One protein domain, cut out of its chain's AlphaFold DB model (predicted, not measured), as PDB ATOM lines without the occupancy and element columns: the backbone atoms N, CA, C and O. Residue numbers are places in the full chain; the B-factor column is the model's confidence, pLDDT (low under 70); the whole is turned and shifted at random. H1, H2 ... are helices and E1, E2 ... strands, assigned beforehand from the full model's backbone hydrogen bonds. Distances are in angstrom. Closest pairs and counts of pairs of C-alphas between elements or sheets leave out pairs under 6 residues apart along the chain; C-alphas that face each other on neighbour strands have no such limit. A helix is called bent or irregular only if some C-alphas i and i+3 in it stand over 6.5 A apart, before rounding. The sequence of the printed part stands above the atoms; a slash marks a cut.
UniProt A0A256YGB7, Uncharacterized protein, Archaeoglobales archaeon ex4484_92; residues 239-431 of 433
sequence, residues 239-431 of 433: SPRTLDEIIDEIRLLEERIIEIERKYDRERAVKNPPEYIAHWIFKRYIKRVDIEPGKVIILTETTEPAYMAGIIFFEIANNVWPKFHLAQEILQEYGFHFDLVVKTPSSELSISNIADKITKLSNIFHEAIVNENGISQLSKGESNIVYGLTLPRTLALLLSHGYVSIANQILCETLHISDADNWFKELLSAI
ATOM      1  N   SER A 239     245.433 175.549 247.067       63.75
ATOM      2  CA  SER A 239     245.234 174.097 247.084       63.75
ATOM      3  C   SER A 239     243.988 173.748 246.253       63.75
ATOM      4  O   SER A 239     243.063 174.564 246.216       63.75
ATOM      5  N   PRO A 240     243.908 172.559 245.627       66.88
ATOM      6  CA  PRO A 240     242.710 172.141 244.894       66.88
ATOM      7  C   PRO A 240     241.427 172.298 245.720       66.88
ATOM      8  O   PRO A 240     240.466 172.891 245.253       66.88
ATOM      9  N   ARG A 241     241.473 171.917 247.003       66.75
ATOM     10  CA  ARG A 241     240.355 172.089 247.938       66.75
ATOM     11  C   ARG A 241     239.936 173.552 248.104       66.75
ATOM     12  O   ARG A 241     238.752 173.855 248.122       66.75
ATOM     13  N   THR A 242     240.900 174.458 248.233       66.75
ATOM     14  CA  THR A 242     240.625 175.896 248.355       66.75
ATOM     15  C   THR A 242     239.986 176.452 247.081       66.75
ATOM     16  O   THR A 242     239.126 177.324 247.156       66.75
ATOM     17  N   LEU A 243     240.394 175.951 245.911       66.19
ATOM     18  CA  LEU A 243     239.784 176.322 244.635       66.19
ATOM     19  C   LEU A 243     238.340 175.824 244.541       66.19
ATOM     20  O   LEU A 243     237.486 176.585 244.099       66.19
ATOM     21  N   ASP A 244     238.068 174.600 244.986       68.94
ATOM     22  CA  ASP A 244     236.714 174.037 244.990       68.94
ATOM     23  C   ASP A 244     235.790 174.821 245.938       68.94
ATOM     24  O   ASP A 244     234.693 175.207 245.545       68.94
ATOM     25  N   GLU A 245     236.267 175.176 247.139       68.88
ATOM     26  CA  GLU A 245     235.531 176.033 248.086       68.88
ATOM     27  C   GLU A 245     235.217 177.422 247.486       68.88
ATOM     28  O   GLU A 245     234.101 177.925 247.635       68.88
ATOM     29  N   ILE A 246     236.167 178.028 246.756       68.50
ATOM     30  CA  ILE A 246     235.942 179.289 246.028       68.50
ATOM     31  C   ILE A 246     234.886 179.103 244.934       68.50
ATOM     32  O   ILE A 246     234.014 179.959 244.786       68.50
ATOM     33  N   ILE A 247     234.962 178.018 244.160       67.75
ATOM     34  CA  ILE A 247     234.021 177.727 243.073       67.75
ATOM     35  C   ILE A 247     232.603 177.535 243.624       67.75
ATOM     36  O   ILE A 247     231.660 178.100 243.071       67.75
ATOM     37  N   ASP A 248     232.434 176.806 244.723       69.62
ATOM     38  CA  ASP A 248     231.122 176.593 245.337       69.62
ATOM     39  C   ASP A 248     230.532 177.891 245.905       69.62
ATOM     40  O   ASP A 248     229.358 178.195 245.676       69.62
ATOM     41  N   GLU A 249     231.341 178.714 246.580       67.88
ATOM     42  CA  GLU A 249     230.895 180.028 247.054       67.88
ATOM     43  C   GLU A 249     230.510 180.943 245.881       67.88
ATOM     44  O   GLU A 249     229.489 181.629 245.936       67.88
ATOM     45  N   ILE A 250     231.283 180.912 244.792       67.19
ATOM     46  CA  ILE A 250     230.975 181.602 243.537       67.19
ATOM     47  C   ILE A 250     229.603 181.183 242.993       67.19
ATOM     48  O   ILE A 250     228.814 182.048 242.617       67.19
ATOM     49  N   ARG A 251     229.293 179.883 242.973       67.69
ATOM     50  CA  ARG A 251     228.015 179.364 242.455       67.69
ATOM     51  C   ARG A 251     226.836 179.851 243.291       67.69
ATOM     52  O   ARG A 251     225.880 180.391 242.738       67.69
ATOM     53  N   LEU A 252     226.946 179.755 244.616       69.94
ATOM     54  CA  LEU A 252     225.929 180.255 245.549       69.94
ATOM     55  C   LEU A 252     225.730 181.772 245.429       69.94
ATOM     56  O   LEU A 252     224.606 182.274 245.524       69.94
ATOM     57  N   LEU A 253     226.818 182.519 245.222       70.00
ATOM     58  CA  LEU A 253     226.753 183.958 244.983       70.00
ATOM     59  C   LEU A 253     226.015 184.282 243.697       70.00
ATOM     60  O   LEU A 253     225.226 185.224 243.681       70.00
ATOM     61  N   GLU A 254     226.245 183.504 242.650       69.00
ATOM     62  CA  GLU A 254     225.657 183.740 241.344       69.00
ATOM     63  C   GLU A 254     224.142 183.552 241.345       69.00
ATOM     64  O   GLU A 254     223.414 184.434 240.882       69.00
ATOM     65  N   GLU A 255     223.661 182.464 241.948       69.25
ATOM     66  CA  GLU A 255     222.228 182.222 242.152       69.25
ATOM     67  C   GLU A 255     221.584 183.393 242.901       69.25
ATOM     68  O   GLU A 255     220.558 183.939 242.481       69.25
ATOM     69  N   ARG A 256     222.242 183.855 243.970       71.75
ATOM     70  CA  ARG A 256     221.743 184.972 244.768       71.75
ATOM     71  C   ARG A 256     221.784 186.301 244.016       71.75
ATOM     72  O   ARG A 256     220.884 187.120 244.191       71.75
ATOM     73  N   ILE A 257     222.801 186.533 243.188       70.94
ATOM     74  CA  ILE A 257     222.895 187.716 242.329       70.94
ATOM     75  C   ILE A 257     221.726 187.738 241.349       70.94
ATOM     76  O   ILE A 257     221.050 188.759 241.285       70.94
ATOM     77  N   ILE A 258     221.426 186.627 240.669       69.06
ATOM     78  CA  ILE A 258     220.315 186.544 239.705       69.06
ATOM     79  C   ILE A 258     218.971 186.867 240.381       69.06
ATOM     80  O   ILE A 258     218.152 187.612 239.836       69.06
ATOM     81  N   GLU A 259     218.730 186.346 241.588       71.69
ATOM     82  CA  GLU A 259     217.523 186.667 242.366       71.69
ATOM     83  C   GLU A 259     217.418 188.159 242.701       71.69
ATOM     84  O   GLU A 259     216.341 188.756 242.616       71.69
ATOM     85  N   ILE A 260     218.541 188.762 243.095       71.56
ATOM     86  CA  ILE A 260     218.633 190.179 243.434       71.56
ATOM     87  C   ILE A 260     218.435 191.026 242.169       71.56
ATOM     88  O   ILE A 260     217.618 191.938 242.198       71.56
ATOM     89  N   GLU A 261     219.098 190.709 241.053       69.69
ATOM     90  CA  GLU A 261     218.956 191.395 239.757       69.69
ATOM     91  C   GLU A 261     217.487 191.488 239.336       69.69
ATOM     92  O   GLU A 261     216.992 192.589 239.090       69.69
ATOM     93  N   ARG A 262     216.744 190.374 239.401       70.00
ATOM     94  CA  ARG A 262     215.300 190.327 239.092       70.00
ATOM     95  C   ARG A 262     214.455 191.290 239.931       70.00
ATOM     96  O   ARG A 262     213.411 191.743 239.470       70.00
ATOM     97  N   LYS A 263     214.877 191.610 241.158       70.31
ATOM     98  CA  LYS A 263     214.184 192.561 242.043       70.31
ATOM     99  C   LYS A 263     214.423 194.022 241.637       70.31
ATOM    100  O   LYS A 263     213.574 194.865 241.924       70.31
ATOM    101  N   TYR A 264     215.558 194.340 241.012       68.69
ATOM    102  CA  TYR A 264     215.965 195.720 240.708       68.69
ATOM    103  C   TYR A 264     215.712 196.153 239.251       68.69
ATOM    104  O   TYR A 264     216.063 197.286 238.911       68.69
ATOM    105  N   ASP A 265     215.092 195.315 238.408       56.59
ATOM    106  CA  ASP A 265     215.059 195.532 236.956       56.59
ATOM    107  C   ASP A 265     213.764 196.180 236.418       56.59
ATOM    108  O   ASP A 265     212.677 195.600 236.493       56.59
ATOM    109  N   ARG A 266     213.906 197.398 235.863       48.09
ATOM    110  CA  ARG A 266     213.052 197.980 234.800       48.09
ATOM    111  C   ARG A 266     213.630 199.233 234.121       48.09
ATOM    112  O   ARG A 266     213.191 199.526 233.020       48.09
ATOM    113  N   GLU A 267     214.596 199.965 234.695       45.03
ATOM    114  CA  GLU A 267     215.083 201.213 234.048       45.03
ATOM    115  C   GLU A 267     216.587 201.516 234.127       45.03
ATOM    116  O   GLU A 267     217.037 202.516 233.569       45.03
ATOM    117  N   ARG A 268     217.416 200.697 234.780       45.91
ATOM    118  CA  ARG A 268     218.872 200.924 234.788       45.91
ATOM    119  C   ARG A 268     219.592 199.593 234.826       45.91
ATOM    120  O   ARG A 268     219.802 199.073 235.915       45.91
ATOM    121  N   ALA A 269     219.981 199.086 233.656       40.47
ATOM    122  CA  ALA A 269     220.926 197.985 233.538       40.47
ATOM    123  C   ALA A 269     222.166 198.318 234.384       40.47
ATOM    124  O   ALA A 269     222.966 199.203 234.063       40.47
ATOM    125  N   VAL A 270     222.245 197.690 235.553       46.28
ATOM    126  CA  VAL A 270     223.343 197.843 236.496       46.28
ATOM    127  C   VAL A 270     224.512 197.070 235.899       46.28
ATOM    128  O   VAL A 270     224.419 195.860 235.724       46.28
ATOM    129  N   LYS A 271     225.624 197.749 235.598       44.47
ATOM    130  CA  LYS A 271     226.903 197.063 235.381       44.47
ATOM    131  C   LYS A 271     227.266 196.324 236.671       44.47
ATOM    132  O   LYS A 271     227.752 196.954 237.610       44.47
ATOM    133  N   ASN A 272     226.939 195.038 236.756       51.03
ATOM    134  CA  ASN A 272     227.876 193.957 237.067       51.03
ATOM    135  C   ASN A 272     227.215 192.769 237.760       51.03
ATOM    136  O   ASN A 272     226.696 192.891 238.873       51.03
ATOM    137  N   PRO A 273     227.571 191.600 237.231       44.16
ATOM    138  CA  PRO A 273     228.016 190.448 237.978       44.16
ATOM    139  C   PRO A 273     229.510 190.185 237.688       44.16
ATOM    140  O   PRO A 273     230.130 190.885 236.888       44.16
ATOM    141  N   PRO A 274     230.183 189.295 238.415       50.59
ATOM    142  CA  PRO A 274     231.490 189.641 238.932       50.59
ATOM    143  C   PRO A 274     232.654 189.376 237.978       50.59
ATOM    144  O   PRO A 274     233.010 188.231 237.709       50.59
ATOM    145  N   GLU A 275     233.375 190.441 237.626       52.25
ATOM    146  CA  GLU A 275     234.734 190.361 237.061       52.25
ATOM    147  C   GLU A 275     235.636 189.384 237.848       52.25
ATOM    148  O   GLU A 275     236.537 188.778 237.278       52.25
ATOM    149  N   TYR A 276     235.359 189.171 239.147       58.47
ATOM    150  CA  TYR A 276     236.126 188.255 239.986       58.47
ATOM    151  C   TYR A 276     235.978 186.774 239.599       58.47
ATOM    152  O   TYR A 276     236.961 186.054 239.703       58.47
ATOM    153  N   ILE A 277     234.811 186.289 239.148       60.66
ATOM    154  CA  ILE A 277     234.648 184.852 238.830       60.66
ATOM    155  C   ILE A 277     235.537 184.480 237.646       60.66
ATOM    156  O   ILE A 277     236.309 183.523 237.719       60.66
ATOM    157  N   ALA A 278     235.448 185.278 236.581       66.50
ATOM    158  CA  ALA A 278     236.260 185.108 235.387       66.50
ATOM    159  C   ALA A 278     237.756 185.220 235.721       66.50
ATOM    160  O   ALA A 278     238.514 184.313 235.389       66.50
ATOM    161  N   HIS A 279     238.157 186.267 236.457       73.75
ATOM    162  CA  HIS A 279     239.542 186.466 236.899       73.75
ATOM    163  C   HIS A 279     240.134 185.191 237.525       73.75
ATOM    164  O   HIS A 279     241.157 184.688 237.066       73.75
ATOM    165  N   TRP A 280     239.462 184.595 238.516       71.69
ATOM    166  CA  TRP A 280     240.011 183.440 239.239       71.69
ATOM    167  C   TRP A 280     240.054 182.154 238.422       71.69
ATOM    168  O   TRP A 280     241.026 181.397 238.510       71.69
ATOM    169  N   ILE A 281     239.016 181.900 237.626       74.25
ATOM    170  CA  ILE A 281     238.922 180.673 236.831       74.25
ATOM    171  C   ILE A 281     240.031 180.622 235.786       74.25
ATOM    172  O   ILE A 281     240.633 179.567 235.601       74.25
ATOM    173  N   PHE A 282     240.354 181.751 235.157       80.25
ATOM    174  CA  PHE A 282     241.400 181.792 234.139       80.25
ATOM    175  C   PHE A 282     242.802 181.868 234.747       80.25
ATOM    176  O   PHE A 282     243.698 181.157 234.287       80.25
ATOM    177  N   LYS A 283     242.983 182.605 235.853       81.88
ATOM    178  CA  LYS A 283     244.258 182.677 236.589       81.88
ATOM    179  C   LYS A 283     244.772 181.296 237.012       81.88
ATOM    180  O   LYS A 283     245.974 181.044 236.963       81.88
ATOM    181  N   ARG A 284     243.868 180.364 237.356       79.94
ATOM    182  CA  ARG A 284     244.192 178.965 237.710       79.94
ATOM    183  C   ARG A 284     245.055 178.253 236.668       79.94
ATOM    184  O   ARG A 284     245.828 177.385 237.050       79.94
ATOM    185  N   TYR A 285     244.932 178.597 235.391       83.88
ATOM    186  CA  TYR A 285     245.654 177.932 234.301       83.88
ATOM    187  C   TYR A 285     246.968 178.625 233.923       83.88
ATOM    188  O   TYR A 285     247.693 178.149 233.046       83.88
ATOM    189  N   ILE A 286     247.299 179.732 234.591       88.00
ATOM    190  CA  ILE A 286     248.576 180.421 234.437       88.00
ATOM    191  C   ILE A 286     249.575 179.803 235.415       88.00
ATOM    192  O   ILE A 286     249.438 179.911 236.638       88.00
ATOM    193  N   LYS A 287     250.601 179.156 234.865       87.88
ATOM    194  CA  LYS A 287     251.604 178.386 235.602       87.88
ATOM    195  C   LYS A 287     252.528 179.263 236.422       87.88
ATOM    196  O   LYS A 287     252.723 179.049 237.617       87.88
ATOM    197  N   ARG A 288     253.170 180.195 235.726       89.62
ATOM    198  CA  ARG A 288     254.221 181.067 236.239       89.62
ATOM    199  C   ARG A 288     254.438 182.221 235.275       89.62
ATOM    200  O   ARG A 288     254.002 182.164 234.125       89.62
ATOM    201  N   VAL A 289     255.170 183.213 235.754       92.44
ATOM    202  CA  VAL A 289     255.668 184.315 234.942       92.44
ATOM    203  C   VAL A 289     257.186 184.296 234.978       92.44
ATOM    204  O   VAL A 289     257.781 184.268 236.056       92.44
ATOM    205  N   ASP A 290     257.786 184.288 233.794       92.88
ATOM    206  CA  ASP A 290     259.228 184.347 233.589       92.88
ATOM    207  C   ASP A 290     259.587 185.752 233.071       92.88
ATOM    208  O   ASP A 290     258.875 186.322 232.243       92.88
ATOM    209  N   ILE A 291     260.675 186.336 233.579       92.56
ATOM    210  CA  ILE A 291     261.163 187.656 233.153       92.56
ATOM    211  C   ILE A 291     262.547 187.477 232.539       92.56
ATOM    212  O   ILE A 291     263.493 187.062 233.212       92.56
ATOM    213  N   GLU A 292     262.650 187.818 231.264       91.44
ATOM    214  CA  GLU A 292     263.852 187.728 230.441       91.44
ATOM    215  C   GLU A 292     264.281 189.135 229.983       91.44
ATOM    216  O   GLU A 292     263.503 190.088 230.110       91.44
ATOM    217  N   PRO A 293     265.508 189.314 229.453       87.69
ATOM    218  CA  PRO A 293     265.911 190.595 228.887       87.69
ATOM    219  C   PRO A 293     264.909 191.052 227.817       87.69
ATOM    220  O   PRO A 293     264.762 190.420 226.772       87.69
ATOM    221  N   GLY A 294     264.207 192.150 228.098       88.44
ATOM    222  CA  GLY A 294     263.232 192.748 227.189       88.44
ATOM    223  C   GLY A 294     261.892 192.019 227.065       88.44
ATOM    224  O   GLY A 294     261.100 192.396 226.207       88.44
ATOM    225  N   LYS A 295     261.603 190.996 227.884       92.38
ATOM    226  CA  LYS A 295     260.346 190.231 227.792       92.38
ATOM    227  C   LYS A 295     259.794 189.810 229.154       92.38
ATOM    228  O   LYS A 295     260.535 189.387 230.040       92.38
ATOM    229  N   VAL A 296     258.473 189.848 229.280       94.44
ATOM    230  CA  VAL A 296     257.694 189.196 230.337       94.44
ATOM    231  C   VAL A 296     256.875 188.085 229.696       94.44
ATOM    232  O   VAL A 296     256.038 188.341 228.833       94.44
ATOM    233  N   ILE A 297     257.103 186.848 230.127       94.69
ATOM    234  CA  ILE A 297     256.487 185.652 229.557       94.69
ATOM    235  C   ILE A 297     255.515 185.058 230.572       94.69
ATOM    236  O   ILE A 297     255.912 184.554 231.621       94.69
ATOM    237  N   ILE A 298     254.232 185.073 230.237       93.56
ATOM    238  CA  ILE A 298     253.159 184.420 230.982       93.56
ATOM    239  C   ILE A 298     253.007 183.003 230.437       93.56
ATOM    240  O   ILE A 298     252.521 182.802 229.323       93.56
ATOM    241  N   LEU A 299     253.430 182.010 231.219       92.06
ATOM    242  CA  LEU A 299     253.360 180.605 230.828       92.06
ATOM    243  C   LEU A 299     252.043 179.979 231.295       92.06
ATOM    244  O   LEU A 299     251.714 180.022 232.481       92.06
ATOM    245  N   THR A 300     251.321 179.346 230.378       90.00
ATOM    246  CA  THR A 300     250.037 178.670 230.628       90.00
ATOM    247  C   THR A 300     250.193 177.144 230.614       90.00
ATOM    248  O   THR A 300     251.093 176.608 229.965       90.00
ATOM    249  N   GLU A 301     249.347 176.430 231.364       86.19
ATOM    250  CA  GLU A 301     249.325 174.951 231.410       86.19
ATOM    251  C   GLU A 301     248.280 174.314 230.498       86.19
ATOM    252  O   GLU A 301     248.328 173.111 230.259       86.19
ATOM    253  N   THR A 302     247.340 175.108 229.998       83.44
ATOM    254  CA  THR A 302     246.231 174.627 229.183       83.44
ATOM    255  C   THR A 302     246.452 174.950 227.713       83.44
ATOM    256  O   THR A 302     246.991 175.999 227.368       83.44
ATOM    257  N   THR A 303     246.025 174.043 226.843       80.06
ATOM    258  CA  THR A 303     245.870 174.288 225.402       80.06
ATOM    259  C   THR A 303     244.398 174.347 225.000       80.06
ATOM    260  O   THR A 303     244.095 174.596 223.838       80.06
ATOM    261  N   GLU A 304     243.492 174.124 225.955       83.06
ATOM    262  CA  GLU A 304     242.054 174.083 225.721       83.06
ATOM    263  C   GLU A 304     241.525 175.466 225.308       83.06
ATOM    264  O   GLU A 304     241.784 176.454 226.016       83.06
ATOM    265  N   PRO A 305     240.741 175.551 224.219       80.31
ATOM    266  CA  PRO A 305     240.329 176.820 223.625       80.31
ATOM    267  C   PRO A 305     239.617 177.759 224.587       80.31
ATOM    268  O   PRO A 305     240.009 178.917 224.729       80.31
ATOM    269  N   ALA A 306     238.619 177.264 225.322       79.62
ATOM    270  CA  ALA A 306     237.842 178.105 226.221       79.62
ATOM    271  C   ALA A 306     238.628 178.685 227.388       79.62
ATOM    272  O   ALA A 306     238.431 179.848 227.753       79.62
ATOM    273  N   TYR A 307     239.550 177.910 227.955       83.81
ATOM    274  CA  TYR A 307     240.397 178.414 229.025       83.81
ATOM    275  C   TYR A 307     241.395 179.439 228.495       83.81
ATOM    276  O   TYR A 307     241.576 180.485 229.113       83.81
ATOM    277  N   MET A 308     241.994 179.185 227.336       83.94
ATOM    278  CA  MET A 308     242.942 180.113 226.731       83.94
ATOM    279  C   MET A 308     242.291 181.412 226.250       83.94
ATOM    280  O   MET A 308     242.854 182.483 226.472       83.94
ATOM    281  N   ALA A 309     241.106 181.349 225.641       78.81
ATOM    282  CA  ALA A 309     240.336 182.534 225.283       78.81
ATOM    283  C   ALA A 309     240.033 183.365 226.531       78.81
ATOM    284  O   ALA A 309     240.205 184.582 226.527       78.81
ATOM    285  N   GLY A 310     239.667 182.709 227.633       80.94
ATOM    286  CA  GLY A 310     239.427 183.419 228.876       80.94
ATOM    287  C   GLY A 310     240.681 184.022 229.511       80.94
ATOM    288  O   GLY A 310     240.632 185.144 230.017       80.94
ATOM    289  N   ILE A 311     241.828 183.345 229.413       85.69
ATOM    290  CA  ILE A 311     243.122 183.926 229.792       85.69
ATOM    291  C   ILE A 311     243.388 185.175 228.950       85.69
ATOM    292  O   ILE A 311     243.618 186.236 229.513       85.69
ATOM    293  N   ILE A 312     243.312 185.097 227.622       83.56
ATOM    294  CA  ILE A 312     243.676 186.214 226.738       83.56
ATOM    295  C   ILE A 312     242.701 187.389 226.877       83.56
ATOM    296  O   ILE A 312     243.129 188.513 227.138       83.56
ATOM    297  N   PHE A 313     241.399 187.151 226.723       77.31
ATOM    298  CA  PHE A 313     240.403 188.221 226.623       77.31
ATOM    299  C   PHE A 313     239.916 188.753 227.966       77.31
ATOM    300  O   PHE A 313     239.397 189.868 228.015       77.31
ATOM    301  N   PHE A 314     240.079 187.997 229.054       77.50
ATOM    302  CA  PHE A 314     239.605 188.433 230.366       77.50
ATOM    303  C   PHE A 314     240.732 188.649 231.354       77.50
ATOM    304  O   PHE A 314     240.751 189.694 231.996       77.50
ATOM    305  N   GLU A 315     241.688 187.729 231.465       84.44
ATOM    306  CA  GLU A 315     242.790 187.942 232.400       84.44
ATOM    307  C   GLU A 315     243.813 188.934 231.850       84.44
ATOM    308  O   GLU A 315     244.070 189.980 232.449       84.44
ATOM    309  N   ILE A 316     244.351 188.655 230.668       86.75
ATOM    310  CA  ILE A 316     245.386 189.482 230.068       86.75
ATOM    311  C   ILE A 316     244.809 190.818 229.619       86.75
ATOM    312  O   ILE A 316     245.298 191.850 230.065       86.75
ATOM    313  N   ALA A 317     243.760 190.833 228.796       82.06
ATOM    314  CA  ALA A 317     243.245 192.080 228.229       82.06
ATOM    315  C   ALA A 317     242.660 193.043 229.276       82.06
ATOM    316  O   ALA A 317     242.866 194.250 229.162       82.06
ATOM    317  N   ASN A 318     241.953 192.535 230.297       77.56
ATOM    318  CA  ASN A 318     241.232 193.398 231.240       77.56
ATOM    319  C   ASN A 318     241.999 193.656 232.543       77.56
ATOM    320  O   ASN A 318     241.855 194.740 233.109       77.56
ATOM    321  N   ASN A 319     242.813 192.705 233.024       80.81
ATOM    322  CA  ASN A 319     243.492 192.833 234.320       80.81
ATOM    323  C   ASN A 319     244.990 193.150 234.183       80.81
ATOM    324  O   ASN A 319     245.476 194.065 234.853       80.81
ATOM    325  N   VAL A 320     245.716 192.432 233.319       89.38
ATOM    326  CA  VAL A 320     247.182 192.573 233.192       89.38
ATOM    327  C   VAL A 320     247.559 193.737 232.273       89.38
ATOM    328  O   VAL A 320     248.267 194.658 232.684       89.38
ATOM    329  N   TRP A 321     247.077 193.716 231.031       89.94
ATOM    330  CA  TRP A 321     247.506 194.614 229.961       89.94
ATOM    331  C   TRP A 321     247.312 196.100 230.281       89.94
ATOM    332  O   TRP A 321     248.271 196.848 230.107       89.94
ATOM    333  N   PRO A 322     246.166 196.579 230.806       87.94
ATOM    334  CA  PRO A 322     245.968 198.015 231.011       87.94
ATOM    335  C   PRO A 322     246.964 198.621 232.008       87.94
ATOM    336  O   PRO A 322     247.399 199.764 231.831       87.94
ATOM    337  N   LYS A 323     247.331 197.855 233.044       91.69
ATOM    338  CA  LYS A 323     248.342 198.234 234.039       91.69
ATOM    339  C   LYS A 323     249.755 198.088 233.472       91.69
ATOM    340  O   LYS A 323     250.558 199.010 233.603       91.69
ATOM    341  N   PHE A 324     250.037 196.958 232.818       93.56
ATOM    342  CA  PHE A 324     251.329 196.687 232.189       93.56
ATOM    343  C   PHE A 324     251.675 197.758 231.151       93.56
ATOM    344  O   PHE A 324     252.751 198.335 231.220       93.56
ATOM    345  N   HIS A 325     250.747 198.088 230.252       91.75
ATOM    346  CA  HIS A 325     250.922 199.105 229.218       91.75
ATOM    347  C   HIS A 325     251.212 200.484 229.810       91.75
ATOM    348  O   HIS A 325     252.160 201.138 229.393       91.75
ATOM    349  N   LEU A 326     250.451 200.911 230.827       93.56
ATOM    350  CA  LEU A 326     250.715 202.172 231.527       93.56
ATOM    351  C   LEU A 326     252.134 202.204 232.108       93.56
ATOM    352  O   LEU A 326     252.850 203.190 231.946       93.56
ATOM    353  N   ALA A 327     252.527 201.142 232.809       95.00
ATOM    354  CA  ALA A 327     253.863 201.059 233.376       95.00
ATOM    355  C   ALA A 327     254.933 201.045 232.278       95.00
ATOM    356  O   ALA A 327     255.944 201.727 232.403       95.00
ATOM    357  N   GLN A 328     254.689 200.326 231.185       93.06
ATOM    358  CA  GLN A 328     255.595 200.199 230.055       93.06
ATOM    359  C   GLN A 328     255.785 201.524 229.303       93.06
ATOM    360  O   GLN A 328     256.923 201.847 228.963       93.06
ATOM    361  N   GLU A 329     254.723 202.307 229.087       93.88
ATOM    362  CA  GLU A 329     254.804 203.673 228.538       93.88
ATOM    363  C   GLU A 329     255.774 204.529 229.360       93.88
ATOM    364  O   GLU A 329     256.654 205.190 228.815       93.88
ATOM    365  N   ILE A 330     255.642 204.481 230.687       95.06
ATOM    366  CA  ILE A 330     256.467 205.271 231.603       95.06
ATOM    367  C   ILE A 330     257.906 204.751 231.632       95.06
ATOM    368  O   ILE A 330     258.853 205.531 231.588       95.06
ATOM    369  N   LEU A 331     258.095 203.433 231.713       94.00
ATOM    370  CA  LEU A 331     259.413 202.806 231.818       94.00
ATOM    371  C   LEU A 331     260.257 202.984 230.543       94.00
ATOM    372  O   LEU A 331     261.486 203.044 230.646       94.00
ATOM    373  N   GLN A 332     259.628 203.169 229.376       93.44
ATOM    374  CA  GLN A 332     260.323 203.521 228.129       93.44
ATOM    375  C   GLN A 332     261.064 204.852 228.228       93.44
ATOM    376  O   GLN A 332     262.160 204.968 227.682       93.44
ATOM    377  N   GLU A 333     260.529 205.827 228.967       93.94
ATOM    378  CA  GLU A 333     261.202 207.113 229.196       93.94
ATOM    379  C   GLU A 333     262.551 206.944 229.913       93.94
ATOM    380  O   GLU A 333     263.448 207.776 229.782       93.94
ATOM    381  N   TYR A 334     262.711 205.835 230.638       92.19
ATOM    382  CA  TYR A 334     263.934 205.458 231.344       92.19
ATOM    383  C   TYR A 334     264.799 204.461 230.562       92.19
ATOM    384  O   TYR A 334     265.787 203.958 231.096       92.19
ATOM    385  N   GLY A 335     264.445 204.171 229.307       90.12
ATOM    386  CA  GLY A 335     265.161 203.234 228.444       90.12
ATOM    387  C   GLY A 335     264.819 201.763 228.679       90.12
ATOM    388  O   GLY A 335     265.563 200.898 228.217       90.12
ATOM    389  N   PHE A 336     263.721 201.454 229.377       89.94
ATOM    390  CA  PHE A 336     263.314 200.075 229.655       89.94
ATOM    391  C   PHE A 336     262.101 199.672 228.822       89.94
ATOM    392  O   PHE A 336     261.025 200.263 228.920       89.94
ATOM    393  N   HIS A 337     262.272 198.621 228.026       89.94
ATOM    394  CA  HIS A 337     261.234 198.069 227.170       89.94
ATOM    395  C   HIS A 337     261.051 196.580 227.452       89.94
ATOM    396  O   HIS A 337     262.027 195.837 227.388       89.94
ATOM    397  N   PHE A 338     259.824 196.163 227.758       90.25
ATOM    398  CA  PHE A 338     259.432 194.770 227.900       90.25
ATOM    399  C   PHE A 338     258.259 194.456 226.975       90.25
ATOM    400  O   PHE A 338     257.218 195.116 227.019       90.25
ATOM    401  N   ASP A 339     258.398 193.388 226.198       91.00
ATOM    402  CA  ASP A 339     257.269 192.772 225.515       91.00
ATOM    403  C   ASP A 339     256.493 191.883 226.485       91.00
ATOM    404  O   ASP A 339     257.088 191.088 227.215       91.00
ATOM    405  N   LEU A 340     255.162 191.973 226.471       92.88
ATOM    406  CA  LEU A 340     254.308 191.014 227.158       92.88
ATOM    407  C   LEU A 340     253.980 189.868 226.209       92.88
ATOM    408  O   LEU A 340     253.440 190.083 225.124       92.88
ATOM    409  N   VAL A 341     254.271 188.647 226.632       91.62
ATOM    410  CA  VAL A 341     254.111 187.439 225.825       91.62
ATOM    411  C   VAL A 341     253.298 186.410 226.600       91.62
ATOM    412  O   VAL A 341     253.571 186.155 227.769       91.62
ATOM    413  N   VAL A 342     252.325 185.777 225.948       89.44
ATOM    414  CA  VAL A 342     251.625 184.597 226.473       89.44
ATOM    415  C   VAL A 342     252.151 183.365 225.756       89.44
ATOM    416  O   VAL A 342     252.147 183.299 224.529       89.44
ATOM    417  N   LYS A 343     252.599 182.372 226.521       89.25
ATOM    418  CA  LYS A 343     253.157 181.126 226.001       89.25
ATOM    419  C   LYS A 343     252.316 179.933 226.436       89.25
ATOM    420  O   LYS A 343     251.980 179.789 227.614       89.25
ATOM    421  N   THR A 344     251.998 179.071 225.484       81.31
ATOM    422  CA  THR A 344     251.388 177.755 225.706       81.31
ATOM    423  C   THR A 344     252.453 176.668 225.499       81.31
ATOM    424  O   THR A 344     253.556 176.964 225.025       81.31
ATOM    425  N   PRO A 345     252.167 175.393 225.815       75.88
ATOM    426  CA  PRO A 345     253.061 174.288 225.466       75.88
ATOM    427  C   PRO A 345     253.391 174.183 223.966       75.88
ATOM    428  O   PRO A 345     254.429 173.624 223.616       75.88
ATOM    429  N   SER A 346     252.531 174.702 223.085       72.31
ATOM    430  CA  SER A 346     252.618 174.526 221.630       72.31
ATOM    431  C   SER A 346     252.812 175.825 220.839       72.31
ATOM    432  O   SER A 346     253.083 175.760 219.639       72.31
ATOM    433  N   SER A 347     252.687 176.998 221.466       76.50
ATOM    434  CA  SER A 347     252.684 178.293 220.777       76.50
ATOM    435  C   SER A 347     253.118 179.465 221.663       76.50
ATOM    436  O   SER A 347     253.118 179.387 222.892       76.50
ATOM    437  N   GLU A 348     253.474 180.580 221.025       82.31
ATOM    438  CA  GLU A 348     253.809 181.852 221.669       82.31
ATOM    439  C   GLU A 348     253.020 182.986 221.003       82.31
ATOM    440  O   GLU A 348     252.884 183.013 219.780       82.31
ATOM    441  N   LEU A 349     252.493 183.905 221.812       80.69
ATOM    442  CA  LEU A 349     251.681 185.045 221.395       80.69
ATOM    443  C   LEU A 349     252.247 186.330 221.998       80.69
ATOM    444  O   LEU A 349     252.194 186.518 223.214       80.69
ATOM    445  N   SER A 350     252.763 187.229 221.159       82.75
ATOM    446  CA  SER A 350     253.202 188.558 221.604       82.75
ATOM    447  C   SER A 350     251.994 189.466 221.791       82.75
ATOM    448  O   SER A 350     251.418 189.925 220.808       82.75
ATOM    449  N   ILE A 351     251.615 189.732 223.042       83.94
ATOM    450  CA  ILE A 351     250.478 190.590 223.392       83.94
ATOM    451  C   ILE A 351     250.768 192.038 223.022       83.94
ATOM    452  O   ILE A 351     249.901 192.686 222.444       83.94
ATOM    453  N   SER A 352     251.988 192.526 223.275       78.88
ATOM    454  CA  SER A 352     252.376 193.910 222.970       78.88
ATOM    455  C   SER A 352     252.112 194.313 221.516       78.88
ATOM    456  O   SER A 352     251.753 195.457 221.257       78.88
ATOM    457  N   ASN A 353     252.227 193.372 220.574       73.25
ATOM    458  CA  ASN A 353     252.061 193.639 219.140       73.25
ATOM    459  C   ASN A 353     250.602 193.631 218.667       73.25
ATOM    460  O   ASN A 353     250.303 194.118 217.580       73.25
ATOM    461  N   ILE A 354     249.698 193.052 219.454       71.88
ATOM    462  CA  ILE A 354     248.306 192.803 219.056       71.88
ATOM    463  C   ILE A 354     247.309 193.355 220.072       71.88
ATOM    464  O   ILE A 354     246.112 193.107 219.952       71.88
ATOM    465  N   ALA A 355     247.766 194.080 221.089       72.38
ATOM    466  CA  ALA A 355     246.938 194.429 222.229       72.38
ATOM    467  C   ALA A 355     245.732 195.305 221.872       72.38
ATOM    468  O   ALA A 355     244.651 195.106 222.426       72.38
ATOM    469  N   ASP A 356     245.881 196.222 220.914       67.75
ATOM    470  CA  ASP A 356     244.763 197.020 220.396       67.75
ATOM    471  C   ASP A 356     243.704 196.127 219.741       67.75
ATOM    472  O   ASP A 356     242.501 196.318 219.934       67.75
ATOM    473  N   LYS A 357     244.152 195.093 219.022       68.44
ATOM    474  CA  LYS A 357     243.285 194.104 218.380       68.44
ATOM    475  C   LYS A 357     242.633 193.186 219.415       68.44
ATOM    476  O   LYS A 357     241.425 193.000 219.353       68.44
ATOM    477  N   ILE A 358     243.373 192.709 220.421       68.19
ATOM    478  CA  ILE A 358     242.827 191.945 221.558       68.19
ATOM    479  C   ILE A 358     241.787 192.768 222.318       68.19
ATOM    480  O   ILE A 358     240.736 192.245 222.668       68.19
ATOM    481  N   THR A 359     242.051 194.051 222.565       66.50
ATOM    482  CA  THR A 359     241.122 194.935 223.281       66.50
ATOM    483  C   THR A 359     239.857 195.159 222.455       66.50
ATOM    484  O   THR A 359     238.748 195.052 222.975       66.50
ATOM    485  N   LYS A 360     240.002 195.405 221.147       66.19
ATOM    486  CA  LYS A 360     238.874 195.532 220.217       66.19
ATOM    487  C   LYS A 360     238.056 194.243 220.141       66.19
ATOM    488  O   LYS A 360     236.835 194.306 220.243       66.19
ATOM    489  N   LEU A 361     238.712 193.091 220.010       63.34
ATOM    490  CA  LEU A 361     238.061 191.784 220.014       63.34
ATOM    491  C   LEU A 361     237.383 191.512 221.352       63.34
ATOM    492  O   LEU A 361     236.240 191.098 221.335       63.34
ATOM    493  N   SER A 362     238.004 191.827 222.491       64.12
ATOM    494  CA  SER A 362     237.381 191.707 223.817       64.12
ATOM    495  C   SER A 362     236.095 192.538 223.919       64.12
ATOM    496  O   SER A 362     235.085 192.050 224.424       64.12
ATOM    497  N   ASN A 363     236.081 193.752 223.355       62.12
ATOM    498  CA  ASN A 363     234.878 194.586 223.292       62.12
ATOM    499  C   ASN A 363     233.800 193.992 222.370       62.12
ATOM    500  O   ASN A 363     232.646 193.909 222.779       62.12
ATOM    501  N   ILE A 364     234.163 193.514 221.173       60.91
ATOM    502  CA  ILE A 364     233.231 192.821 220.259       60.91
ATOM    503  C   ILE A 364     232.668 191.559 220.928       60.91
ATOM    504  O   ILE A 364     231.466 191.316 220.899       60.91
ATOM    505  N   PHE A 365     233.526 190.794 221.599       57.91
ATOM    506  CA  PHE A 365     233.196 189.583 222.346       57.91
ATOM    507  C   PHE A 365     232.257 189.881 223.526       57.91
ATOM    508  O   PHE A 365     231.394 189.076 223.872       57.91
ATOM    509  N   HIS A 366     232.382 191.066 224.127       56.47
ATOM    510  CA  HIS A 366     231.456 191.563 225.140       56.47
ATOM    511  C   HIS A 366     230.101 191.987 224.543       56.47
ATOM    512  O   HIS A 366     229.067 191.739 225.159       56.47
ATOM    513  N   GLU A 367     230.093 192.607 223.359       52.56
ATOM    514  CA  GLU A 367     228.901 193.163 222.701       52.56
ATOM    515  C   GLU A 367     228.051 192.125 221.945       52.56
ATOM    516  O   GLU A 367     226.823 192.232 221.960       52.56
ATOM    517  N   ALA A 368     228.662 191.108 221.327       51.69
ATOM    518  CA  ALA A 368     227.964 190.091 220.531       51.69
ATOM    519  C   ALA A 368     226.867 189.364 221.336       51.69
ATOM    520  O   ALA A 368     225.757 189.168 220.851       51.69
ATOM    521  N   ILE A 369     227.108 189.086 222.618       46.28
ATOM    522  CA  ILE A 369     226.131 188.414 223.496       46.28
ATOM    523  C   ILE A 369     225.046 189.344 224.027       46.28
ATOM    524  O   ILE A 369     223.941 188.893 224.322       46.28
ATOM    525  N   VAL A 370     225.313 190.648 224.111       46.00
ATOM    526  CA  VAL A 370     224.268 191.614 224.482       46.00
ATOM    527  C   VAL A 370     223.206 191.705 223.379       46.00
ATOM    528  O   VAL A 370     222.055 192.025 223.671       46.00
ATOM    529  N   ASN A 371     223.565 191.379 222.131       40.50
ATOM    530  CA  ASN A 371     222.697 191.541 220.966       40.50
ATOM    531  C   ASN A 371     222.198 190.228 220.331       40.50
ATOM    532  O   ASN A 371     221.173 190.256 219.643       40.50
ATOM    533  N   GLU A 372     222.845 189.079 220.546       43.09
ATOM    534  CA  GLU A 372     222.428 187.825 219.908       43.09
ATOM    535  C   GLU A 372     221.399 187.022 220.721       43.09
ATOM    536  O   GLU A 372     221.706 186.259 221.634       43.09
ATOM    537  N   ASN A 373     220.147 187.095 220.261       41.59
ATOM    538  CA  ASN A 373     219.028 186.193 220.580       41.59
ATOM    539  C   ASN A 373     219.243 184.730 220.088       41.59
ATOM    540  O   ASN A 373     218.278 184.018 219.807       41.59
ATOM    541  N   GLY A 374     220.493 184.282 219.925       40.22
ATOM    542  CA  GLY A 374     220.873 183.078 219.172       40.22
ATOM    543  C   GLY A 374     220.987 181.780 219.976       40.22
ATOM    544  O   GLY A 374     221.064 180.707 219.382       40.22
ATOM    545  N   ILE A 375     220.931 181.826 221.310       43.62
ATOM    546  CA  ILE A 375     221.138 180.647 222.174       43.62
ATOM    547  C   ILE A 375     219.852 179.806 222.251       43.62
ATOM    548  O   ILE A 375     219.250 179.644 223.304       43.62
ATOM    549  N   SER A 376     219.359 179.319 221.115       35.91
ATOM    550  CA  SER A 376     218.078 178.603 220.989       35.91
ATOM    551  C   SER A 376     218.195 177.076 221.126       35.91
ATOM    552  O   SER A 376     217.180 176.383 221.079       35.91
ATOM    553  N   GLN A 377     219.407 176.547 221.332       41.72
ATOM    554  CA  GLN A 377     219.667 175.101 221.410       41.72
ATOM    555  C   GLN A 377     219.980 174.569 222.818       41.72
ATOM    556  O   GLN A 377     220.070 173.358 222.999       41.72
ATOM    557  N   LEU A 378     220.096 175.434 223.830       41.19
ATOM    558  CA  LEU A 378     220.219 174.987 225.220       41.19
ATOM    559  C   LEU A 378     218.862 174.494 225.731       41.19
ATOM    560  O   LEU A 378     217.821 175.095 225.453       41.19
ATOM    561  N   SER A 379     218.855 173.398 226.493       38.97
ATOM    562  CA  SER A 379     217.620 172.887 227.089       38.97
ATOM    563  C   SER A 379     216.967 173.972 227.960       38.97
ATOM    564  O   SER A 379     217.653 174.814 228.535       38.97
ATOM    565  N   LYS A 380     215.633 173.969 228.103       38.53
ATOM    566  CA  LYS A 380     214.885 174.984 228.888       38.53
ATOM    567  C   LYS A 380     215.397 175.193 230.330       38.53
ATOM    568  O   LYS A 380     215.071 176.207 230.944       38.53
ATOM    569  N   GLY A 381     216.146 174.233 230.883       39.84
ATOM    570  CA  GLY A 381     216.818 174.352 232.181       39.84
ATOM    571  C   GLY A 381     218.139 175.131 232.126       39.84
ATOM    572  O   GLY A 381     218.423 175.900 233.038       39.84
ATOM    573  N   GLU A 382     218.907 174.992 231.047       40.94
ATOM    574  CA  GLU A 382     220.200 175.661 230.819       40.94
ATOM    575  C   GLU A 382     220.018 177.065 230.232       40.94
ATOM    576  O   GLU A 382     220.738 178.000 230.576       40.94
ATOM    577  N   SER A 383     218.991 177.248 229.406       36.81
ATOM    578  CA  SER A 383     218.688 178.512 228.739       36.81
ATOM    579  C   SER A 383     218.367 179.633 229.747       36.81
ATOM    580  O   SER A 383     218.834 180.759 229.612       36.81
ATOM    581  N   ASN A 384     217.657 179.318 230.838       38.50
ATOM    582  CA  ASN A 384     217.299 180.280 231.890       38.50
ATOM    583  C   ASN A 384     218.488 180.813 232.709       38.50
ATOM    584  O   ASN A 384     218.333 181.833 233.383       38.50
ATOM    585  N   ILE A 385     219.642 180.142 232.670       41.69
ATOM    586  CA  ILE A 385     220.874 180.599 233.329       41.69
ATOM    587  C   ILE A 385     221.612 181.603 232.429       41.69
ATOM    588  O   ILE A 385     222.243 182.520 232.938       41.69
ATOM    589  N   VAL A 386     221.499 181.472 231.104       43.56
ATOM    590  CA  VAL A 386     222.373 182.155 230.137       43.56
ATOM    591  C   VAL A 386     221.807 183.488 229.620       43.56
ATOM    592  O   VAL A 386     222.579 184.395 229.322       43.56
ATOM    593  N   TYR A 387     220.482 183.677 229.584       38.19
ATOM    594  CA  TYR A 387     219.836 184.839 228.932       38.19
ATOM    595  C   TYR A 387     219.987 186.217 229.626       38.19
ATOM    596  O   TYR A 387     219.238 187.141 229.319       38.19
ATOM    597  N   GLY A 388     220.940 186.393 230.543       45.59
ATOM    598  CA  GLY A 388     221.197 187.686 231.200       45.59
ATOM    599  C   GLY A 388     222.655 187.934 231.588       45.59
ATOM    600  O   GLY A 388     222.921 188.783 232.437       45.59
ATOM    601  N   LEU A 389     223.603 187.172 231.034       53.97
ATOM    602  CA  LEU A 389     225.000 187.150 231.477       53.97
ATOM    603  C   LEU A 389     225.951 187.676 230.392       53.97
ATOM    604  O   LEU A 389     225.743 187.440 229.207       53.97
ATOM    605  N   THR A 390     227.033 188.352 230.794       62.69
ATOM    606  CA  THR A 390     228.131 188.685 229.871       62.69
ATOM    607  C   THR A 390     228.851 187.404 229.441       62.69
ATOM    608  O   THR A 390     228.970 186.472 230.237       62.69
ATOM    609  N   LEU A 391     229.394 187.351 228.220       64.75
ATOM    610  CA  LEU A 391     230.156 186.191 227.740       64.75
ATOM    611  C   LEU A 391     231.270 185.726 228.705       64.75
ATOM    612  O   LEU A 391     231.320 184.531 228.997       64.75
ATOM    613  N   PRO A 392     232.103 186.612 229.295       66.25
ATOM    614  CA  PRO A 392     233.043 186.206 230.342       66.25
ATOM    615  C   PRO A 392     232.398 185.467 231.513       66.25
ATOM    616  O   PRO A 392     232.925 184.449 231.954       66.25
ATOM    617  N   ARG A 393     231.260 185.962 232.016       68.81
ATOM    618  CA  ARG A 393     230.518 185.329 233.115       68.81
ATOM    619  C   ARG A 393     229.971 183.973 232.675       68.81
ATOM    620  O   ARG A 393     230.149 182.998 233.396       68.81
ATOM    621  N   THR A 394     229.383 183.892 231.482       70.88
ATOM    622  CA  THR A 394     228.861 182.645 230.904       70.88
ATOM    623  C   THR A 394     229.953 181.591 230.750       70.88
ATOM    624  O   THR A 394     229.789 180.475 231.237       70.88
ATOM    625  N   LEU A 395     231.090 181.935 230.140       72.62
ATOM    626  CA  LEU A 395     232.214 181.009 229.977       72.62
ATOM    627  C   LEU A 395     232.764 180.571 231.329       72.62
ATOM    628  O   LEU A 395     232.954 179.381 231.556       72.62
ATOM    629  N   ALA A 396     232.972 181.509 232.250       73.06
ATOM    630  CA  ALA A 396     233.483 181.188 233.571       73.06
ATOM    631  C   ALA A 396     232.530 180.239 234.331       73.06
ATOM    632  O   ALA A 396     232.981 179.270 234.937       73.06
ATOM    633  N   LEU A 397     231.212 180.436 234.233       71.00
ATOM    634  CA  LEU A 397     230.225 179.527 234.821       71.00
ATOM    635  C   LEU A 397     230.199 178.156 234.142       71.00
ATOM    636  O   LEU A 397     230.207 177.144 234.834       71.00
ATOM    637  N   LEU A 398     230.206 178.089 232.811       71.75
ATOM    638  CA  LEU A 398     230.237 176.808 232.100       71.75
ATOM    639  C   LEU A 398     231.484 176.003 232.473       71.75
ATOM    640  O   LEU A 398     231.397 174.821 232.808       71.75
ATOM    641  N   LEU A 399     232.639 176.664 232.487       75.75
ATOM    642  CA  LEU A 399     233.916 176.037 232.797       75.75
ATOM    643  C   LEU A 399     234.029 175.622 234.267       75.75
ATOM    644  O   LEU A 399     234.642 174.591 234.543       75.75
ATOM    645  N   SER A 400     233.423 176.360 235.204       70.38
ATOM    646  CA  SER A 400     233.373 175.950 236.616       70.38
ATOM    647  C   SER A 400     232.489 174.727 236.858       70.38
ATOM    648  O   SER A 400     232.693 174.007 237.831       70.38
ATOM    649  N   HIS A 401     231.545 174.459 235.955       71.12
ATOM    650  CA  HIS A 401     230.670 173.288 235.992       71.12
ATOM    651  C   HIS A 401     231.179 172.124 235.125       71.12
ATOM    652  O   HIS A 401     230.508 171.099 235.022       71.12
ATOM    653  N   GLY A 402     232.354 172.260 234.501       72.62
ATOM    654  CA  GLY A 402     232.939 171.228 233.639       72.62
ATOM    655  C   GLY A 402     232.331 171.144 232.233       72.62
ATOM    656  O   GLY A 402     232.642 170.214 231.493       72.62
ATOM    657  N   TYR A 403     231.512 172.115 231.819       77.31
ATOM    658  CA  TYR A 403     230.886 172.169 230.491       77.31
ATOM    659  C   TYR A 403     231.836 172.717 229.411       77.31
ATOM    660  O   TYR A 403     231.498 173.641 228.668       77.31
ATOM    661  N   VAL A 404     233.039 172.146 229.311       79.94
ATOM    662  CA  VAL A 404     234.104 172.623 228.405       79.94
ATOM    663  C   VAL A 404     233.672 172.569 226.936       79.94
ATOM    664  O   VAL A 404     233.861 173.539 226.210       79.94
ATOM    665  N   SER A 405     233.015 171.485 226.511       75.44
ATOM    666  CA  SER A 405     232.542 171.337 225.124       75.44
ATOM    667  C   SER A 405     231.547 172.429 224.717       75.44
ATOM    668  O   SER A 405     231.624 172.938 223.604       75.44
ATOM    669  N   ILE A 406     230.632 172.807 225.616       72.12
ATOM    670  CA  ILE A 406     229.631 173.854 225.357       72.12
ATOM    671  C   ILE A 406     230.315 175.223 225.319       72.12
ATOM    672  O   ILE A 406     230.025 176.037 224.445       72.12
ATOM    673  N   ALA A 407     231.263 175.470 226.228       75.06
ATOM    674  CA  ALA A 407     232.047 176.701 226.227       75.06
ATOM    675  C   ALA A 407     232.837 176.873 224.915       75.06
ATOM    676  O   ALA A 407     232.809 177.954 224.329       75.06
ATOM    677  N   ASN A 408     233.476 175.805 224.424       78.00
ATOM    678  CA  ASN A 408     234.181 175.805 223.140       78.00
ATOM    679  C   ASN A 408     233.227 176.068 221.962       78.00
ATOM    680  O   ASN A 408     233.574 176.843 221.074       78.00
ATOM    681  N   GLN A 409     232.022 175.485 221.966       73.69
ATOM    682  CA  GLN A 409     231.024 175.734 220.921       73.69
ATOM    683  C   GLN A 409     230.601 177.208 220.876       73.69
ATOM    684  O   GLN A 409     230.657 177.820 219.813       73.69
ATOM    685  N   ILE A 410     230.258 177.799 222.026       72.69
ATOM    686  CA  ILE A 410     229.881 179.222 222.119       72.69
ATOM    687  C   ILE A 410     231.011 180.115 221.599       72.69
ATOM    688  O   ILE A 410     230.761 181.077 220.877       72.69
ATOM    689  N   LEU A 411     232.260 179.798 221.948       73.25
ATOM    690  CA  LEU A 411     233.433 180.515 221.452       73.25
ATOM    691  C   LEU A 411     233.577 180.440 219.935       73.25
ATOM    692  O   LEU A 411     233.804 181.473 219.307       73.25
ATOM    693  N   CYS A 412     233.436 179.246 219.359       73.88
ATOM    694  CA  CYS A 412     233.546 179.049 217.916       73.88
ATOM    695  C   CYS A 412     232.442 179.796 217.166       73.88
ATOM    696  O   CYS A 412     232.728 180.491 216.196       73.88
ATOM    697  N   GLU A 413     231.205 179.725 217.659       71.62
ATOM    698  CA  GLU A 413     230.069 180.456 217.091       71.62
ATOM    699  C   GLU A 413     230.285 181.976 217.166       71.62
ATOM    700  O   GLU A 413     230.156 182.658 216.150       71.62
ATOM    701  N   THR A 414     230.697 182.494 218.330       69.44
ATOM    702  CA  THR A 414     230.891 183.941 218.558       69.44
ATOM    703  C   THR A 414     232.041 184.518 217.731       69.44
ATOM    704  O   THR A 414     231.977 185.663 217.292       69.44
ATOM    705  N   LEU A 415     233.123 183.756 217.547       68.19
ATOM    706  CA  LEU A 415     234.317 184.205 216.819       68.19
ATOM    707  C   LEU A 415     234.329 183.761 215.354       68.19
ATOM    708  O   LEU A 415     235.301 184.035 214.656       68.19
ATOM    709  N   HIS A 416     233.281 183.072 214.896       71.00
ATOM    710  CA  HIS A 416     233.209 182.453 213.570       71.00
ATOM    711  C   HIS A 416     234.412 181.542 213.250       71.00
ATOM    712  O   HIS A 416     234.860 181.465 212.107       71.00
ATOM    713  N   ILE A 417     234.925 180.847 214.267       69.81
ATOM    714  CA  ILE A 417     236.035 179.893 214.158       69.81
ATOM    715  C   ILE A 417     235.463 178.539 213.742       69.81
ATOM    716  O   ILE A 417     234.476 178.068 214.312       69.81
ATOM    717  N   SER A 418     236.071 177.921 212.732       67.50
ATOM    718  CA  SER A 418     235.538 176.700 212.117       67.50
ATOM    719  C   SER A 418     235.870 175.433 212.907       67.50
ATOM    720  O   SER A 418     235.109 174.463 212.872       67.50
ATOM    721  N   ASP A 419     236.983 175.460 213.643       67.38
ATOM    722  CA  ASP A 419     237.482 174.349 214.444       67.38
ATOM    723  C   ASP A 419     238.134 174.854 215.739       67.38
ATOM    724  O   ASP A 419     239.112 175.610 215.726       67.38
ATOM    725  N   ALA A 420     237.605 174.392 216.873       60.75
ATOM    726  CA  ALA A 420     238.122 174.717 218.192       60.75
ATOM    727  C   ALA A 420     239.584 174.272 218.357       60.75
ATOM    728  O   ALA A 420     240.339 174.957 219.036       60.75
ATOM    729  N   ASP A 421     240.035 173.199 217.704       62.41
ATOM    730  CA  ASP A 421     241.419 172.722 217.828       62.41
ATOM    731  C   ASP A 421     242.420 173.615 217.070       62.41
ATOM    732  O   ASP A 421     243.600 173.694 217.428       62.41
ATOM    733  N   ASN A 422     241.947 174.363 216.066       64.88
ATOM    734  CA  ASN A 422     242.733 175.361 215.336       64.88
ATOM    735  C   ASN A 422     242.500 176.793 215.820       64.88
ATOM    736  O   ASN A 422     243.150 177.709 215.312       64.88
ATOM    737  N   TRP A 423     241.664 176.994 216.841       67.62
ATOM    738  CA  TRP A 423     241.234 178.317 217.295       67.62
ATOM    739  C   TRP A 423     242.399 179.269 217.584       67.62
ATOM    740  O   TRP A 423     242.286 180.449 217.311       67.62
ATOM    741  N   PHE A 424     243.535 178.794 218.108       61.97
ATOM    742  CA  PHE A 424     244.664 179.667 218.434       61.97
ATOM    743  C   PHE A 424     245.347 180.193 217.168       61.97
ATOM    744  O   PHE A 424     245.795 181.336 217.130       61.97
ATOM    745  N   LYS A 425     245.416 179.364 216.120       64.88
ATOM    746  CA  LYS A 425     245.939 179.756 214.806       64.88
ATOM    747  C   LYS A 425     244.927 180.609 214.051       64.88
ATOM    748  O   LYS A 425     245.317 181.628 213.503       64.88
ATOM    749  N   GLU A 426     243.651 180.227 214.066       66.62
ATOM    750  CA  GLU A 426     242.571 181.000 213.442       66.62
ATOM    751  C   GLU A 426     242.385 182.355 214.132       66.62
ATOM    752  O   GLU A 426     242.213 183.355 213.451       66.62
ATOM    753  N   LEU A 427     242.530 182.427 215.458       64.00
ATOM    754  CA  LEU A 427     242.527 183.677 216.212       64.00
ATOM    755  C   LEU A 427     243.711 184.557 215.816       64.00
ATOM    756  O   LEU A 427     243.530 185.748 215.604       64.00
ATOM    757  N   LEU A 428     244.912 183.987 215.702       59.88
ATOM    758  CA  LEU A 428     246.085 184.708 215.210       59.88
ATOM    759  C   LEU A 428     245.862 185.253 213.791       59.88
ATOM    760  O   LEU A 428     246.151 186.416 213.541       59.88
ATOM    761  N   SER A 429     245.284 184.451 212.892       61.88
ATOM    762  CA  SER A 429     244.957 184.875 211.525       61.88
ATOM    763  C   SER A 429     243.857 185.940 211.477       61.88
ATOM    764  O   SER A 429     244.012 186.926 210.770       61.88
ATOM    765  N   ALA A 430     242.798 185.800 212.278       57.06
ATOM    766  CA  ALA A 430     241.726 186.789 212.411       57.06
ATOM    767  C   ALA A 430     242.194 188.084 213.093       57.06
ATOM    768  O   ALA A 430     241.584 189.136 212.930       57.06
ATOM    769  N   ILE A 431     243.266 188.009 213.887       53.19
ATOM    770  CA  ILE A 431     243.958 189.176 214.423       53.19
ATOM    771  C   ILE A 431     244.832 189.813 213.341       53.19
ATOM    772  O   ILE A 431     244.998 191.020 213.390       53.19
TER     773      ILE A 431
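AT A GLANCE: This is residues 239 to 431 of the 433 residues of an uncharacterized protein of Archaeoglobales archaeon ex4484_92 (UniProt A0A256YGB7). A small twisted sheet of four strands, E1 to E4, forms one end of the model; one arm of a bent helix, H3a, lies over one face of it, and H2, H4, H6, H7 and H8 gather round that arm. The other arm, H3b, turns off beside the sheet; the long helix H1 runs past H2 and H6, and H5 lies at the end far from the sheet. The printed part has 193 residues with eight helices and four strands, in the order H1 H2 E1 E2 H3 E3 E4 H4 H5 H6 H7 H8; the sheet, E1 E2 E3 E4, is mixed, and so is the class, helices and strands. It is compact, with a radius of gyration of the C-alphas of 17.7 A and spans of 55 by 38 by 34 A.

HOW THE PARTS SIT: E1, residues 286 to 292, and E2, 295 to 300, form an antiparallel hairpin, with N 290 and O 297 2.9 A apart, within hydrogen-bond range. E2 is parallel to E3, 339 to 343, with N 298 and O 341 at 2.8 A. E3 and E4, 348 to 350, form an antiparallel hairpin, with N 342 and O 349 at 2.8 A. H3, 305 to 332, was assigned as one helix by its hydrogen bonds but is bent: C-alphas 319 and 322 are 6.6 A apart, and arms H3a, 305 to 319, and H3b, 322 to 332, stand at a steep tilt of 59 degrees. E2, H3 and E3 are a strand-helix-strand unit, parallel neighbour strands with a helix between, its crossover right-handed. H3a is on the sheet at a height of 9.7 A, giving two layers, helix and sheet; H3b only grazes it with residues 324 to 328. H3 is the hub, touching five helices. H3a touches H2, 275 to 283, closest at the C-alphas of Phe 282 and Ile 311, 5.1 A; H4, 355 to 371, which touches it with residues 355 to 362 alone, closest at the C-alphas of Phe 313 and Ser 362, 5.4 A; H6, 391 to 400, closest at the C-alphas of Phe 314 and Pro 392, 6.9 A; H7, 404 to 415, which H3a touches with residues 305 to 306 alone, closest at the C-alphas of Ala 306 and Asn 408, 5.3 A; and H8, 420 to 431, which H3a touches with residue 305 alone, closest at the C-alphas of Pro 305 and Ala 420, 6.2 A. H8 is irregular: C-alphas 421 and 424 are 7.7 A apart. H6 and H7 form a helical hairpin at a shallow tilt of 17 degrees, opposite ways, closest at the C-alphas of Leu 395 and Ala 407, 5.7 A. H1, 240 to 264, is close to but not clearly touching H2, closest at the C-alphas of Ile 250 and Ile 277, 6.8 A. H5, 380 to 386, is likewise close to but not clearly touching H6, closest at the C-alphas of Val 386 and Thr 394, 6.6 A. Every O i to N i+4 pair is within hydrogen-bond range in H2, H3b, H6 and H7; the counts are 20 of 21 in H1, 8 of 11 in H3a, 11 of 13 in H4, 6 of 8 in H8 and 0 of 3 in H5, where 2 of 4 O i to N i+3 pairs are.

IN THESE COORDINATES: H1 begins at C-alpha 240, (242.710, 172.141, 244.894), and spans 35.9 A; H4 spans 24.4 A, H3a 19.5 A and E1 17.4 A. H8 ends at C-alpha 431, (243.958, 189.176, 214.423).

THE WHOLE: The two C-alphas farthest apart, of Tyr 334 and Lys 380, are 57.8 A apart. The printed part has no cut, and no link is long. Residues 262 to 268, of which 262 to 264 belong to H1, and 330 to 335, of which 330 to 332 belong to H3, stand free. Mean pLDDT of the printed part is 70.9, with 88 residues under 70, among them 356 to 393.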